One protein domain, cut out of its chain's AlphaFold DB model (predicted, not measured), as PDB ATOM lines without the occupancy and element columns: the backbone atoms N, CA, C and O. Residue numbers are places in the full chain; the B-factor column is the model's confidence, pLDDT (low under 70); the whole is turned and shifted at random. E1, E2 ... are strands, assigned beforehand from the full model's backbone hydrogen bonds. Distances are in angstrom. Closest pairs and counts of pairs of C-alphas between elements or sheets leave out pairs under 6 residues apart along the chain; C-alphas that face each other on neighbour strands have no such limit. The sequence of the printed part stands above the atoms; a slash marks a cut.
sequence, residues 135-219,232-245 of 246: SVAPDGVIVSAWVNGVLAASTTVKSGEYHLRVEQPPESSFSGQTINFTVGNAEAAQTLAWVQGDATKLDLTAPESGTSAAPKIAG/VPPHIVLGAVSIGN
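What this domain is: This is residues 135 to 219 and 232 to 245 of the 246 residues of an uncharacterized protein of SAR202 cluster bacterium Casp-Chloro-G2 (UniProt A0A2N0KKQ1). Two strongly twisted four-strand sheets together wrap into a small, flattened and nearly closed barrel: E2, E1, E4 and E5 make one wall, and E8 with E3, E6 and E7 makes the other. The walls come together where E2 meets E3 and where E5 meets E7, while E5 and E6 leave a gap. The printed part has 99 residues, with no named helix and eight named strands, E1 to E8 in chain order; the class is all strand, though under half of the residues are in named elements. The first sheet has the order E2, E1, E4, E5, all antiparallel; the second is branched at E8 and mixed. The whole is compact, with a radius of gyration of the C-alphas of 12.6 A and spans of 36 by 26 by 19 A.

Where its parts are: E1, residues 142 to 147, begins at C-alpha 142 (104.128, 3.751, 31.658) and is 16.5 A long. E2, residues 150 to 156, is 18.2 A long, E4, residues 178 to 183, 16.6 A, and E5, residues 186 to 193, 19.6 A. E3, residues 161 to 166, is 16.2 A long. E6, residues 199 to 201, and E7, residues 204 to 206, are 7.0 A and 6.9 A long. E8, residues 235 to 244, is 27.2 A long and ends at C-alpha 244 (88.891, 7.635, 32.307).

How they stand to each other: E1 and E2 form a hairpin, with N 145 and O 153 2.8 A apart. E1 and E4 are antiparallel at 160 degrees, with N 146 to O 180 at 2.8 A. E4 and E5 form a hairpin, with N 179 and O 192 2.7 A apart; E5 bends by 70 degrees at residue 189. In the branched sheet, E3 lies on one side of E8, antiparallel, with N 164 to O 237 at 2.8 A. On the other side are E6, parallel, with N 200 to O 236 at 2.9 A, and E7, parallel, with N 204 to O 240 at 2.8 A. E8 bends by 55 degrees at residue 239, and E6 runs on into E7 at 55 degrees. Between the sheets, the closest C-alphas of E2 and E3 are those of Ala 153 and Val 166, 5.3 A apart. Those of E5 and E7 are Ala 188 and Ala 206, 4.6 A apart. E5 and E6 are apart.

The domain as a whole: The two C-alphas farthest apart, those of Ser 135 and Glu 171, are 38.8 A apart. The link from E3 to E4, 11 residues, is long. Residues 220 to 231 are not printed, and C-alphas 219 and 232 are 18.5 A apart across this cut. Residues 207 to 219 hold no named element. Mean pLDDT of the printed part is 89.7, and residues 213 to 219 are under 70.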
ATOM      1  N   SER A 135      88.396   5.166  27.897       91.88
ATOM      2  CA  SER A 135      89.170   5.290  26.668       91.88
ATOM      3  C   SER A 135      90.395   4.389  26.741       91.88
ATOM      4  O   SER A 135      90.929   4.136  27.818       91.88
ATOM      5  N   VAL A 136      90.865   3.906  25.596       93.06
ATOM      6  CA  VAL A 136      92.113   3.136  25.533       93.06
ATOM      7  C   VAL A 136      93.284   4.036  25.930       93.06
ATOM      8  O   VAL A 136      93.359   5.185  25.487       93.06
ATOM      9  N   ALA A 137      94.196   3.527  26.759       93.25
ATOM     10  CA  ALA A 137      95.385   4.278  27.140       93.25
ATOM     11  C   ALA A 137      96.281   4.545  25.913       93.25
ATOM     12  O   ALA A 137      96.527   3.624  25.127       93.25
ATOM     13  N   PRO A 138      96.793   5.777  25.742       92.12
ATOM     14  CA  PRO A 138      97.660   6.101  24.621       92.12
ATOM     15  C   PRO A 138      99.016   5.396  24.723       92.12
ATOM     16  O   PRO A 138      99.514   5.077  25.807       92.12
ATOM     17  N   ASP A 139      99.646   5.203  23.567       93.19
ATOM     18  CA  ASP A 139     101.008   4.684  23.488       93.19
ATOM     19  C   ASP A 139     101.982   5.598  24.235       93.19
ATOM     20  O   ASP A 139     101.871   6.824  24.203       93.19
ATOM     21  N   GLY A 140     102.975   5.002  24.895       90.50
ATOM     22  CA  GLY A 140     103.971   5.765  25.656       90.50
ATOM     23  C   GLY A 140     103.659   5.914  27.147       90.50
ATOM     24  O   GLY A 140     104.574   6.204  27.919       90.50
ATOM     25  N   VAL A 141     102.422   5.648  27.578       93.50
ATOM     26  CA  VAL A 141     102.070   5.610  29.007       93.50
ATOM     27  C   VAL A 141     102.841   4.488  29.700       93.50
ATOM     28  O   VAL A 141     102.971   3.389  29.164       93.50
ATOM     29  N   ILE A 142     103.378   4.752  30.891       94.88
ATOM     30  CA  ILE A 142     104.128   3.751  31.658       94.88
ATOM     31  C   ILE A 142     103.176   2.989  32.573       94.88
ATOM     32  O   ILE A 142     102.460   3.604  33.353       94.88
ATOM     33  N   VAL A 143     103.212   1.660  32.526       96.31
ATOM     34  CA  VAL A 143     102.600   0.804  33.546       96.31
ATOM     35  C   VAL A 143     103.703   0.308  34.468       96.31
ATOM     36  O   VAL A 143     104.695  -0.240  33.989       96.31
ATOM     37  N   SER A 144     103.528   0.470  35.775       95.94
ATOM     38  CA  SER A 144     104.483  -0.005  36.781       95.94
ATOM     39  C   SER A 144     103.810  -0.945  37.768       95.94
ATOM     40  O   SER A 144     102.670  -0.716  38.159       95.94
ATOM     41  N   ALA A 145     104.528  -1.987  38.175       96.31
ATOM     42  CA  ALA A 145     104.134  -2.932  39.208       96.31
ATOM     43  C   ALA A 145     104.971  -2.704  40.467       96.31
ATOM     44  O   ALA A 145     106.205  -2.696  40.420       96.31
ATOM     45  N   TRP A 146     104.285  -2.578  41.593       95.12
ATOM     46  CA  TRP A 146     104.854  -2.306  42.901       95.12
ATOM     47  C   TRP A 146     104.490  -3.429  43.859       95.12
ATOM     48  O   TRP A 146     103.324  -3.796  43.970       95.12
ATOM     49  N   VAL A 147     105.476  -3.952  44.580       94.75
ATOM     50  CA  VAL A 147     105.263  -4.958  45.627       94.75
ATOM     51  C   VAL A 147     105.878  -4.419  46.908       94.75
ATOM     52  O   VAL A 147     107.067  -4.110  46.940       94.75
ATOM     53  N   ASN A 148     105.071  -4.247  47.959       90.56
ATOM     54  CA  ASN A 148     105.497  -3.635  49.229       90.56
ATOM     55  C   ASN A 148     106.196  -2.266  49.065       90.56
ATOM     56  O   ASN A 148     107.156  -1.962  49.769       90.56
ATOM     57  N   GLY A 149     105.752  -1.453  48.100       87.81
ATOM     58  CA  GLY A 149     106.351  -0.146  47.798       87.81
ATOM     59  C   GLY A 149     107.657  -0.196  46.995       87.81
ATOM     60  O   GLY A 149     108.208   0.852  46.669       87.81
ATOM     61  N   VAL A 150     108.144  -1.385  46.629       89.56
ATOM     62  CA  VAL A 150     109.310  -1.558  45.754       89.56
ATOM     63  C   VAL A 150     108.848  -1.677  44.306       89.56
ATOM     64  O   VAL A 150     107.966  -2.482  44.001       89.56
ATOM     65  N   LEU A 151     109.465  -0.906  43.406       91.88
ATOM     66  CA  LEU A 151     109.242  -1.038  41.967       91.88
ATOM     67  C   LEU A 151     109.806  -2.380  41.495       91.88
ATOM     68  O   LEU A 151     111.022  -2.560  41.428       91.88
ATOM     69  N   ALA A 152     108.919  -3.309  41.162       92.69
ATOM     70  CA  ALA A 152     109.289  -4.652  40.737       92.69
ATOM     71  C   ALA A 152     109.398  -4.765  39.209       92.69
ATOM     72  O   ALA A 152     110.222  -5.522  38.703       92.69
ATOM     73  N   ALA A 153     108.591  -4.004  38.464       93.25
ATOM     74  CA  ALA A 153     108.661  -3.948  37.007       93.25
ATOM     75  C   ALA A 153     108.021  -2.670  36.464       93.25
ATOM     76  O   ALA A 153     107.117  -2.109  37.080       93.25
ATOM     77  N   SER A 154     108.439  -2.244  35.274       94.50
ATOM     78  CA  SER A 154     107.740  -1.218  34.504       94.50
ATOM     79  C   SER A 154     107.810  -1.514  33.011       94.50
ATOM     80  O   SER A 154     108.724  -2.184  32.528       94.50
ATOM     81  N   THR A 155     106.806  -1.053  32.274       95.12
ATOM     82  CA  THR A 155     106.694  -1.220  30.825       95.12
ATOM     83  C   THR A 155     105.956  -0.036  30.221       95.12
ATOM     84  O   THR A 155     105.391   0.789  30.934       95.12
ATOM     85  N   THR A 156     105.953   0.052  28.900       94.81
ATOM     86  CA  THR A 156     105.252   1.102  28.163       94.81
ATOM     87  C   THR A 156     104.077   0.498  27.411       94.81
ATOM     88  O   THR A 156     104.246  -0.526  26.747       94.81
ATOM     89  N   VAL A 157     102.916   1.146  27.491       95.56
ATOM     90  CA  VAL A 157     101.718   0.777  26.736       95.56
ATOM     91  C   VAL A 157     101.988   0.902  25.240       95.56
ATOM     92  O   VAL A 157     102.576   1.890  24.784       95.56
ATOM     93  N   LYS A 158     101.560  -0.113  24.488       94.75
ATOM     94  CA  LYS A 158     101.574  -0.141  23.025       94.75
ATOM     95  C   LYS A 158     100.256  -0.699  22.518       94.75
ATOM     96  O   LYS A 158      99.863  -1.790  22.909       94.75
ATOM     97  N   SER A 159      99.596   0.041  21.636       93.00
ATOM     98  CA  SER A 159      98.271  -0.279  21.105       93.00
ATOM     99  C   SER A 159      97.241  -0.570  22.205       93.00
ATOM    100  O   SER A 159      96.391  -1.440  22.048       93.00
ATOM    101  N   GLY A 160      97.330   0.146  23.331       93.31
ATOM    102  CA  GLY A 160      96.451  -0.058  24.485       93.31
ATOM    103  C   GLY A 160      96.775  -1.277  25.351       93.31
ATOM    104  O   GLY A 160      96.057  -1.523  26.314       93.31
ATOM    105  N   GLU A 161      97.835  -2.029  25.053       96.62
ATOM    106  CA  GLU A 161      98.228  -3.232  25.789       96.62
ATOM    107  C   GLU A 161      99.569  -3.058  26.509       96.62
ATOM    108  O   GLU A 161     100.399  -2.216  26.149       96.62
ATOM    109  N   TYR A 162      99.798  -3.873  27.538       96.69
ATOM    110  CA  TYR A 162     101.032  -3.881  28.319       96.69
ATOM    111  C   TYR A 162     101.473  -5.307  28.645       96.69
ATOM    112  O   TYR A 162     100.637  -6.174  28.886       96.69
ATOM    113  N   HIS A 163     102.790  -5.529  28.725       96.81
ATOM    114  CA  HIS A 163     103.401  -6.777  29.194       96.81
ATOM    115  C   HIS A 163     104.450  -6.472  30.275       96.81
ATOM    116  O   HIS A 163     105.406  -5.731  30.021       96.81
ATOM    117  N   LEU A 164     104.295  -7.056  31.464       95.50
ATOM    118  CA  LEU A 164     105.190  -6.920  32.615       95.50
ATOM    119  C   LEU A 164     105.778  -8.272  33.026       95.50
ATOM    120  O   LEU A 164     105.101  -9.298  33.008       95.50
ATOM    121  N   ARG A 165     107.044  -8.252  33.451       95.12
ATOM    122  CA  ARG A 165     107.724  -9.379  34.105       95.12
ATOM    123  C   ARG A 165     108.065  -8.952  35.523       95.12
ATOM    124  O   ARG A 165     109.031  -8.223  35.718       95.12
ATOM    125  N   VAL A 166     107.248  -9.351  36.491       93.50
ATOM    126  CA  VAL A 166     107.409  -8.969  37.897       93.50
ATOM    127  C   VAL A 166     108.418  -9.911  38.547       93.50
ATOM    128  O   VAL A 166     108.073 -11.005  39.005       93.50
ATOM    129  N   GLU A 167     109.682  -9.497  38.525       90.75
ATOM    130  CA  GLU A 167     110.812 -10.239  39.084       90.75
ATOM    131  C   GLU A 167     110.948  -9.982  40.590       90.75
ATOM    132  O   GLU A 167     110.814  -8.852  41.062       90.75
ATOM    133  N   GLN A 168     111.224 -11.045  41.348       88.12
ATOM    134  CA  GLN A 168     111.523 -10.936  42.771       88.12
ATOM    135  C   GLN A 168     113.027 -10.677  42.957       88.12
ATOM    136  O   GLN A 168     113.837 -11.481  42.484       88.12
ATOM    137  N   PRO A 169     113.434  -9.601  43.655       84.12
ATOM    138  CA  PRO A 169     114.835  -9.375  43.976       84.12
ATOM    139  C   PRO A 169     115.334 -10.403  45.010       84.12
ATOM    140  O   PRO A 169     114.550 -10.865  45.839       84.12
ATOM    141  N   PRO A 170     116.634 -10.755  45.003       77.44
ATOM    142  CA  PRO A 170     117.176 -11.830  45.844       77.44
ATOM    143  C   PRO A 170     117.025 -11.571  47.351       77.44
ATOM    144  O   PRO A 170     116.870 -12.512  48.122       77.44
ATOM    145  N   GLU A 171     117.000 -10.302  47.764       80.25
ATOM    146  CA  GLU A 171     116.876  -9.870  49.164       80.25
ATOM    147  C   GLU A 171     115.414  -9.651  49.601       80.25
ATOM    148  O   GLU A 171     115.137  -8.970  50.588       80.25
ATOM    149  N   SER A 172     114.429 -10.136  48.841       83.69
ATOM    150  CA  SER A 172     113.009  -9.993  49.182       83.69
ATOM    151  C   SER A 172     112.225 -11.254  48.860       83.69
ATOM    152  O   SER A 172     112.613 -12.046  48.007       83.69
ATOM    153  N   SER A 173     111.088 -11.422  49.534       88.50
ATOM    154  CA  SER A 173     110.110 -12.461  49.219       88.50
ATOM    155  C   SER A 173     108.786 -11.812  48.845       88.50
ATOM    156  O   SER A 173     108.220 -11.038  49.622       88.50
ATOM    157  N   PHE A 174     108.313 -12.109  47.639       91.88
ATOM    158  CA  PHE A 174     107.038 -11.645  47.102       91.88
ATOM    159  C   PHE A 174     105.957 -12.727  47.173       91.88
ATOM    160  O   PHE A 174     104.811 -12.451  46.843       91.88
ATOM    161  N   SER A 175     106.277 -13.943  47.630       88.12
ATOM    162  CA  SER A 175     105.308 -15.041  47.729       88.12
ATOM    163  C   SER A 175     104.068 -14.634  48.534       88.12
ATOM    164  O   SER A 175     104.176 -14.266  49.703       88.12
ATOM    165  N   GLY A 176     102.897 -14.665  47.887       85.62
ATOM    166  CA  GLY A 176     101.617 -14.295  48.498       85.62
ATOM    167  C   GLY A 176     101.407 -12.791  48.704       85.62
ATOM    168  O   GLY A 176     100.360 -12.396  49.212       85.62
ATOM    169  N   GLN A 177     102.363 -11.949  48.307       94.88
ATOM    170  CA  GLN A 177     102.251 -10.497  48.420       94.88
ATOM    171  C   GLN A 177     101.360  -9.920  47.325       94.88
ATOM    172  O   GLN A 177     101.164 -10.525  46.274       94.88
ATOM    173  N   THR A 178     100.830  -8.722  47.560       96.56
ATOM    174  CA  THR A 178     100.004  -8.017  46.572       96.56
ATOM    175  C   THR A 178     100.869  -7.140  45.670       96.56
ATOM    176  O   THR A 178     101.760  -6.429  46.135       96.56
ATOM    177  N   ILE A 179     100.594  -7.210  44.373       97.25
ATOM    178  CA  ILE A 179     101.115  -6.341  43.328       97.25
ATOM    179  C   ILE A 179     100.099  -5.217  43.122       97.25
ATOM    180  O   ILE A 179      98.960  -5.472  42.717       97.25
ATOM    181  N   ASN A 180     100.527  -3.983  43.370       97.44
ATOM    182  CA  ASN A 180      99.790  -2.776  43.014       97.44
ATOM    183  C   ASN A 180     100.307  -2.254  41.677       97.44
ATOM    184  O   ASN A 180     101.515  -2.257  41.423       97.44
ATOM    185  N   PHE A 181      99.400  -1.778  40.830       97.25
ATOM    186  CA  PHE A 181      99.756  -1.242  39.524       97.25
ATOM    187  C   PHE A 181      99.527   0.262  39.474       97.25
ATOM    188  O   PHE A 181      98.580   0.782  40.056       97.25
ATOM    189  N   THR A 182     100.381   0.960  38.735       96.06
ATOM    190  CA  THR A 182     100.170   2.364  38.386       96.06
ATOM    191  C   THR A 182     100.201   2.533  36.878       96.06
ATOM    192  O   THR A 182     101.065   1.956  36.216       96.06
ATOM    193  N   VAL A 183      99.301   3.352  36.343       95.25
ATOM    194  CA  VAL A 183      99.259   3.779  34.940       95.25
ATOM    195  C   VAL A 183      99.637   5.259  34.912       95.25
ATOM    196  O   VAL A 183      98.919   6.100  35.448       95.25
ATOM    197  N   GLY A 184     100.805   5.570  34.355       92.44
ATOM    198  CA  GLY A 184     101.458   6.866  34.514       92.44
ATOM    199  C   GLY A 184     101.744   7.150  35.991       92.44
ATOM    200  O   GLY A 184     102.526   6.443  36.626       92.44
ATOM    201  N   ASN A 185     101.100   8.177  36.533       90.44
ATOM    202  CA  ASN A 185     101.146   8.575  37.939       90.44
ATOM    203  C   ASN A 185      99.846   8.283  38.713       90.44
ATOM    204  O   ASN A 185      99.727   8.720  39.857       90.44
ATOM    205  N   ALA A 186      98.878   7.585  38.113       93.00
ATOM    206  CA  ALA A 186      97.663   7.139  38.791       93.00
ATOM    207  C   ALA A 186      97.764   5.676  39.233       93.00
ATOM    208  O   ALA A 186      98.318   4.843  38.520       93.00
ATOM    209  N   GLU A 187      97.185   5.357  40.388       93.88
ATOM    210  CA  GLU A 187      96.980   3.972  40.812       93.88
ATOM    211  C   GLU A 187      95.867   3.327  39.977       93.88
ATOM    212  O   GLU A 187      94.850   3.960  39.678       93.88
ATOM    213  N   ALA A 188      96.086   2.081  39.564       95.19
ATOM    214  CA  ALA A 188      95.078   1.297  38.869       95.19
ATOM    215  C   ALA A 188      94.092   0.678  39.868       95.19
ATOM    216  O   ALA A 188      94.458   0.347  40.993       95.19
ATOM    217  N   ALA A 189      92.849   0.458  39.443       94.31
ATOM    218  CA  ALA A 189      91.819  -0.143  40.293       94.31
ATOM    219  C   ALA A 189      92.088  -1.625  40.619       94.31
ATOM    220  O   ALA A 189      91.581  -2.154  41.609       94.31
ATOM    221  N   GLN A 190      92.858  -2.311  39.774       96.19
ATOM    222  CA  GLN A 190      93.136  -3.735  39.894       96.19
ATOM    223  C   GLN A 190      94.441  -4.001  40.644       96.19
ATOM    224  O   GLN A 190      95.439  -3.298  40.490       96.19
ATOM    225  N   THR A 191      94.444  -5.097  41.397       96.56
ATOM    226  CA  THR A 191      95.620  -5.655  42.069       96.56
ATOM    227  C   THR A 191      95.716  -7.149  41.784       96.56
ATOM    228  O   THR A 191      94.769  -7.771  41.297       96.56
ATOM    229  N   LEU A 192      96.882  -7.731  42.055       96.06
ATOM    230  CA  LEU A 192      97.141  -9.146  41.794       96.06
ATOM    231  C   LEU A 192      98.000  -9.752  42.900       96.06
ATOM    232  O   LEU A 192      98.956  -9.127  43.340       96.06
ATOM    233  N   ALA A 193      97.713 -10.980  43.329       96.25
ATOM    234  CA  ALA A 193      98.624 -11.710  44.206       96.25
ATOM    235  C   ALA A 193      99.843 -12.210  43.414       96.25
ATOM    236  O   ALA A 193      99.708 -12.789  42.334       96.25
ATOM    237  N   TRP A 194     101.047 -12.011  43.941       95.38
ATOM    238  CA  TRP A 194     102.266 -12.490  43.308       95.38
ATOM    239  C   TRP A 194     102.453 -13.993  43.551       95.38
ATOM    240  O   TRP A 194     102.459 -14.467  44.692       95.38
ATOM    241  N   VAL A 195     102.640 -14.733  42.456       94.44
ATOM    242  CA  VAL A 195     102.888 -16.174  42.427       94.44
ATOM    243  C   VAL A 195     104.110 -16.419  41.548       94.44
ATOM    244  O   VAL A 195     104.197 -15.930  40.422       94.44
ATOM    245  N   GLN A 196     105.080 -17.156  42.081       92.44
ATOM    246  CA  GLN A 196     106.340 -17.420  41.396       92.44
ATOM    247  C   GLN A 196     106.108 -18.190  40.091       92.44
ATOM    248  O   GLN A 196     105.540 -19.280  40.109       92.44
ATOM    249  N   GLY A 197     106.620 -17.657  38.979       92.44
ATOM    250  CA  GLY A 197     106.554 -18.311  37.668       92.44
ATOM    251  C   GLY A 197     105.170 -18.349  37.020       92.44
ATOM    252  O   GLY A 197     105.028 -18.992  35.982       92.44
ATOM    253  N   ASP A 198     104.170 -17.700  37.614       94.69
ATOM    254  CA  ASP A 198     102.811 -17.674  37.079       94.69
ATOM    255  C   ASP A 198     102.680 -16.665  35.922       94.69
ATOM    256  O   ASP A 198     103.575 -15.849  35.666       94.69
ATOM    257  N   ALA A 199     101.567 -16.724  35.199       94.44
ATOM    258  CA  ALA A 199     101.230 -15.800  34.131       94.44
ATOM    259  C   ALA A 199      99.738 -15.458  34.183       94.44
ATOM    260  O   ALA A 199      98.884 -16.308  33.935       94.44
ATOM    261  N   THR A 200      99.426 -14.185  34.420       97.19
ATOM    262  CA  THR A 200      98.047 -13.709  34.566       97.19
ATOM    263  C   THR A 200      97.692 -12.679  33.494       97.19
ATOM    264  O   THR A 200      98.434 -11.720  33.266       97.19
ATOM    265  N   LYS A 201      96.517 -12.837  32.863       97.19
ATOM    266  CA  LYS A 201      95.892 -11.760  32.081       97.19
ATOM    267  C   LYS A 201      95.080 -10.862  33.014       97.19
ATOM    268  O   LYS A 201      94.148 -11.343  33.653       97.19
ATOM    269  N   LEU A 202      95.413  -9.579  33.070       97.19
ATOM    270  CA  LEU A 202      94.746  -8.581  33.896       97.19
ATOM    271  C   LEU A 202      94.576  -7.292  33.093       97.19
ATOM    272  O   LEU A 202      95.555  -6.708  32.648       97.19
ATOM    273  N   ASP A 203      93.338  -6.848  32.909       96.50
ATOM    274  CA  ASP A 203      93.068  -5.576  32.242       96.50
ATOM    275  C   ASP A 203      93.038  -4.459  33.303       96.50
ATOM    276  O   ASP A 203      92.375  -4.589  34.335       96.50
ATOM    277  N   LEU A 204      93.804  -3.389  33.073       95.56
ATOM    278  CA  LEU A 204      93.995  -2.291  34.017       95.56
ATOM    279  C   LEU A 204      93.103  -1.101  33.699       95.56
ATOM    280  O   LEU A 204      92.799  -0.792  32.546       95.56
ATOM    281  N   THR A 205      92.730  -0.389  34.750       94.81
ATOM    282  CA  THR A 205      91.879   0.789  34.688       94.81
ATOM    283  C   THR A 205      92.413   1.872  35.611       94.81
ATOM    284  O   THR A 205      92.683   1.587  36.775       94.81
ATOM    285  N   ALA A 206      92.556   3.102  35.115       93.38
ATOM    286  CA  ALA A 206      93.046   4.231  35.906       93.38
ATOM    287  C   ALA A 206      92.366   5.563  35.522       93.38
ATOM    288  O   ALA A 206      91.902   5.723  34.395       93.38
ATOM    289  N   PRO A 207      92.326   6.564  36.416       92.31
ATOM    290  CA  PRO A 207      91.823   7.892  36.076       92.31
ATOM    291  C   PRO A 207      92.694   8.597  35.020       92.31
ATOM    292  O   PRO A 207      93.924   8.536  35.050       92.31
ATOM    293  N   GLU A 208      92.054   9.341  34.110       87.06
ATOM    294  CA  GLU A 208      92.720  10.032  32.988       87.06
ATOM    295  C   GLU A 208      93.751  11.082  33.445       87.06
ATOM    296  O   GLU A 208      94.796  11.263  32.814       87.06
ATOM    297  N   SER A 209      93.511  11.728  34.592       82.44
ATOM    298  CA  SER A 209      94.356  12.799  35.139       82.44
ATOM    299  C   SER A 209      95.776  12.356  35.517       82.44
ATOM    300  O   SER A 209      96.623  13.206  35.784       82.44
ATOM    301  N   GLY A 210      96.043  11.046  35.558       72.94
ATOM    302  CA  GLY A 210      97.352  10.485  35.887       72.94
ATOM    303  C   GLY A 210      98.102   9.865  34.714       72.94
ATOM    304  O   GLY A 210      99.041   9.110  34.928       72.94
ATOM    305  N   THR A 211      97.708  10.134  33.471       72.81
ATOM    306  CA  THR A 211      98.284   9.456  32.294       72.81
ATOM    307  C   THR A 211      99.533  10.132  31.733       72.81
ATOM    308  O   THR A 211     100.048   9.725  30.691       72.81
ATOM    309  N   SER A 212     100.068  11.136  32.437       71.75
ATOM    310  CA  SER A 212     101.344  11.747  32.073       71.75
ATOM    311  C   SER A 212     102.431  10.677  32.013       71.75
ATOM    312  O   SER A 212     102.494   9.791  32.873       71.75
ATOM    313  N   ALA A 213     103.289  10.756  30.994       62.75
ATOM    314  CA  ALA A 213     104.442   9.880  30.889       62.75
ATOM    315  C   ALA A 213     105.280  10.039  32.162       62.75
ATOM    316  O   ALA A 213     105.941  11.059  32.370       62.75
ATOM    317  N   ALA A 214     105.226   9.035  33.040       61.75
ATOM    318  CA  ALA A 214     106.127   8.985  34.173       61.75
ATOM    319  C   ALA A 214     107.569   8.989  33.631       61.75
ATOM    320  O   ALA A 214     107.814   8.492  32.525       61.75
ATOM    321  N   PRO A 215     108.547   9.546  34.365       57.00
ATOM    322  CA  PRO A 215     109.939   9.411  33.976       57.00
ATOM    323  C   PRO A 215     110.238   7.928  33.760       57.00
ATOM    324  O   PRO A 215     109.948   7.103  34.630       57.00
ATOM    325  N   LYS A 216     110.815   7.577  32.608       54.47
ATOM    326  CA  LYS A 216     111.369   6.241  32.404       54.47
ATOM    327  C   LYS A 216     112.475   6.074  33.440       54.47
ATOM    328  O   LYS A 216     113.576   6.580  33.240       54.47
ATOM    329  N   ILE A 217     112.176   5.427  34.566       55.19
ATOM    330  CA  ILE A 217     113.194   5.118  35.565       55.19
ATOM    331  C   ILE A 217     114.135   4.120  34.893       55.19
ATOM    332  O   ILE A 217     113.789   2.963  34.652       55.19
ATOM    333  N   ALA A 218     115.290   4.629  34.466       43.31
ATOM    334  CA  ALA A 218     116.325   3.866  33.799       43.31
ATOM    335  C   ALA A 218     116.935   2.904  34.820       43.31
ATOM    336  O   ALA A 218     117.827   3.256  35.584       43.31
ATOM    337  N   GLY A 219     116.379   1.703  34.862       48.53
ATOM    338  CA  GLY A 219     116.768   0.675  35.806       48.53
ATOM    339  C   GLY A 219     115.603  -0.262  36.030       48.53
ATOM    340  O   GLY A 219     114.926  -0.177  37.048       48.53
ATOM    341  N   VAL A 232     114.846 -16.565  40.331       83.81
ATOM    342  CA  VAL A 232     113.447 -16.808  40.695       83.81
ATOM    343  C   VAL A 232     112.587 -16.514  39.460       83.81
ATOM    344  O   VAL A 232     112.662 -15.398  38.936       83.81
ATOM    345  N   PRO A 233     111.786 -17.477  38.963       89.25
ATOM    346  CA  PRO A 233     110.909 -17.235  37.827       89.25
ATOM    347  C   PRO A 233     109.948 -16.065  38.105       89.25
ATOM    348  O   PRO A 233     109.289 -16.063  39.150       89.25
ATOM    349  N   PRO A 234     109.846 -15.072  37.204       92.50
ATOM    350  CA  PRO A 234     108.951 -13.935  37.398       92.50
ATOM    351  C   PRO A 234     107.484 -14.329  37.277       92.50
ATOM    352  O   PRO A 234     107.157 -15.302  36.601       92.50
ATOM    353  N   HIS A 235     106.608 -13.498  37.838       95.06
ATOM    354  CA  HIS A 235     105.190 -13.505  37.490       95.06
ATOM    355  C   HIS A 235     104.986 -12.628  36.245       95.06
ATOM    356  O   HIS A 235     105.325 -11.440  36.247       95.06
ATOM    357  N   ILE A 236     104.471 -13.205  35.163       97.06
ATOM    358  CA  ILE A 236     104.131 -12.482  33.937       97.06
ATOM    359  C   ILE A 236     102.734 -11.877  34.070       97.06
ATOM    360  O   ILE A 236     101.790 -12.570  34.434       97.06
ATOM    361  N   VAL A 237     102.580 -10.599  33.737       97.69
ATOM    362  CA  VAL A 237     101.267  -9.941  33.711       97.69
ATOM    363  C   VAL A 237     101.079  -9.260  32.367       97.69
ATOM    364  O   VAL A 237     101.954  -8.514  31.925       97.69
ATOM    365  N   LEU A 238      99.950  -9.516  31.717       97.38
ATOM    366  CA  LEU A 238      99.595  -8.899  30.442       97.38
ATOM    367  C   LEU A 238      98.134  -8.466  30.412       97.38
ATOM    368  O   LEU A 238      97.302  -9.075  31.072       97.38
ATOM    369  N   GLY A 239      97.801  -7.481  29.590       96.88
ATOM    370  CA  GLY A 239      96.411  -7.115  29.352       96.88
ATOM    371  C   GLY A 239      96.260  -5.769  28.672       96.88
ATOM    372  O   GLY A 239      97.239  -5.172  28.219       96.88
ATOM    373  N   ALA A 240      95.017  -5.305  28.603       95.69
ATOM    374  CA  ALA A 240      94.677  -3.983  28.100       95.69
ATOM    375  C   ALA A 240      94.747  -2.931  29.216       95.69
ATOM    376  O   ALA A 240      94.584  -3.242  30.393       95.69
ATOM    377  N   VAL A 241      94.949  -1.669  28.846       95.38
ATOM    378  CA  VAL A 241      94.912  -0.522  29.756       95.38
ATOM    379  C   VAL A 241      93.850   0.457  29.278       95.38
ATOM    380  O   VAL A 241      93.890   0.942  28.147       95.38
ATOM    381  N   SER A 242      92.911   0.765  30.167       94.19
ATOM    382  CA  SER A 242      91.860   1.756  29.953       94.19
ATOM    383  C   SER A 242      92.007   2.913  30.936       94.19
ATOM    384  O   SER A 242      92.395   2.723  32.088       94.19
ATOM    385  N   ILE A 243      91.705   4.122  30.477       93.44
ATOM    386  CA  ILE A 243      91.785   5.357  31.252       93.44
ATOM    387  C   ILE A 243      90.457   6.108  31.197       93.44
ATOM    388  O   ILE A 243      89.755   6.049  30.188       93.44
ATOM    389  N   GLY A 244      90.110   6.824  32.261       88.94
ATOM    390  CA  GLY A 244      88.891   7.635  32.307       88.94
ATOM    391  C   GLY A 244      88.062   7.388  33.556       88.94
ATOM    392  O   GLY A 244      88.575   6.907  34.564       88.94
ATOM    393  N   ASN A 245      86.782   7.757  33.493       83.88
ATOM    394  CA  ASN A 245      85.831   7.492  34.571       83.88
ATOM    395  C   ASN A 245      85.217   6.108  34.365       83.88
ATOM    396  O   ASN A 245      84.088   5.963  33.891       83.88
TER     397      ASN A 245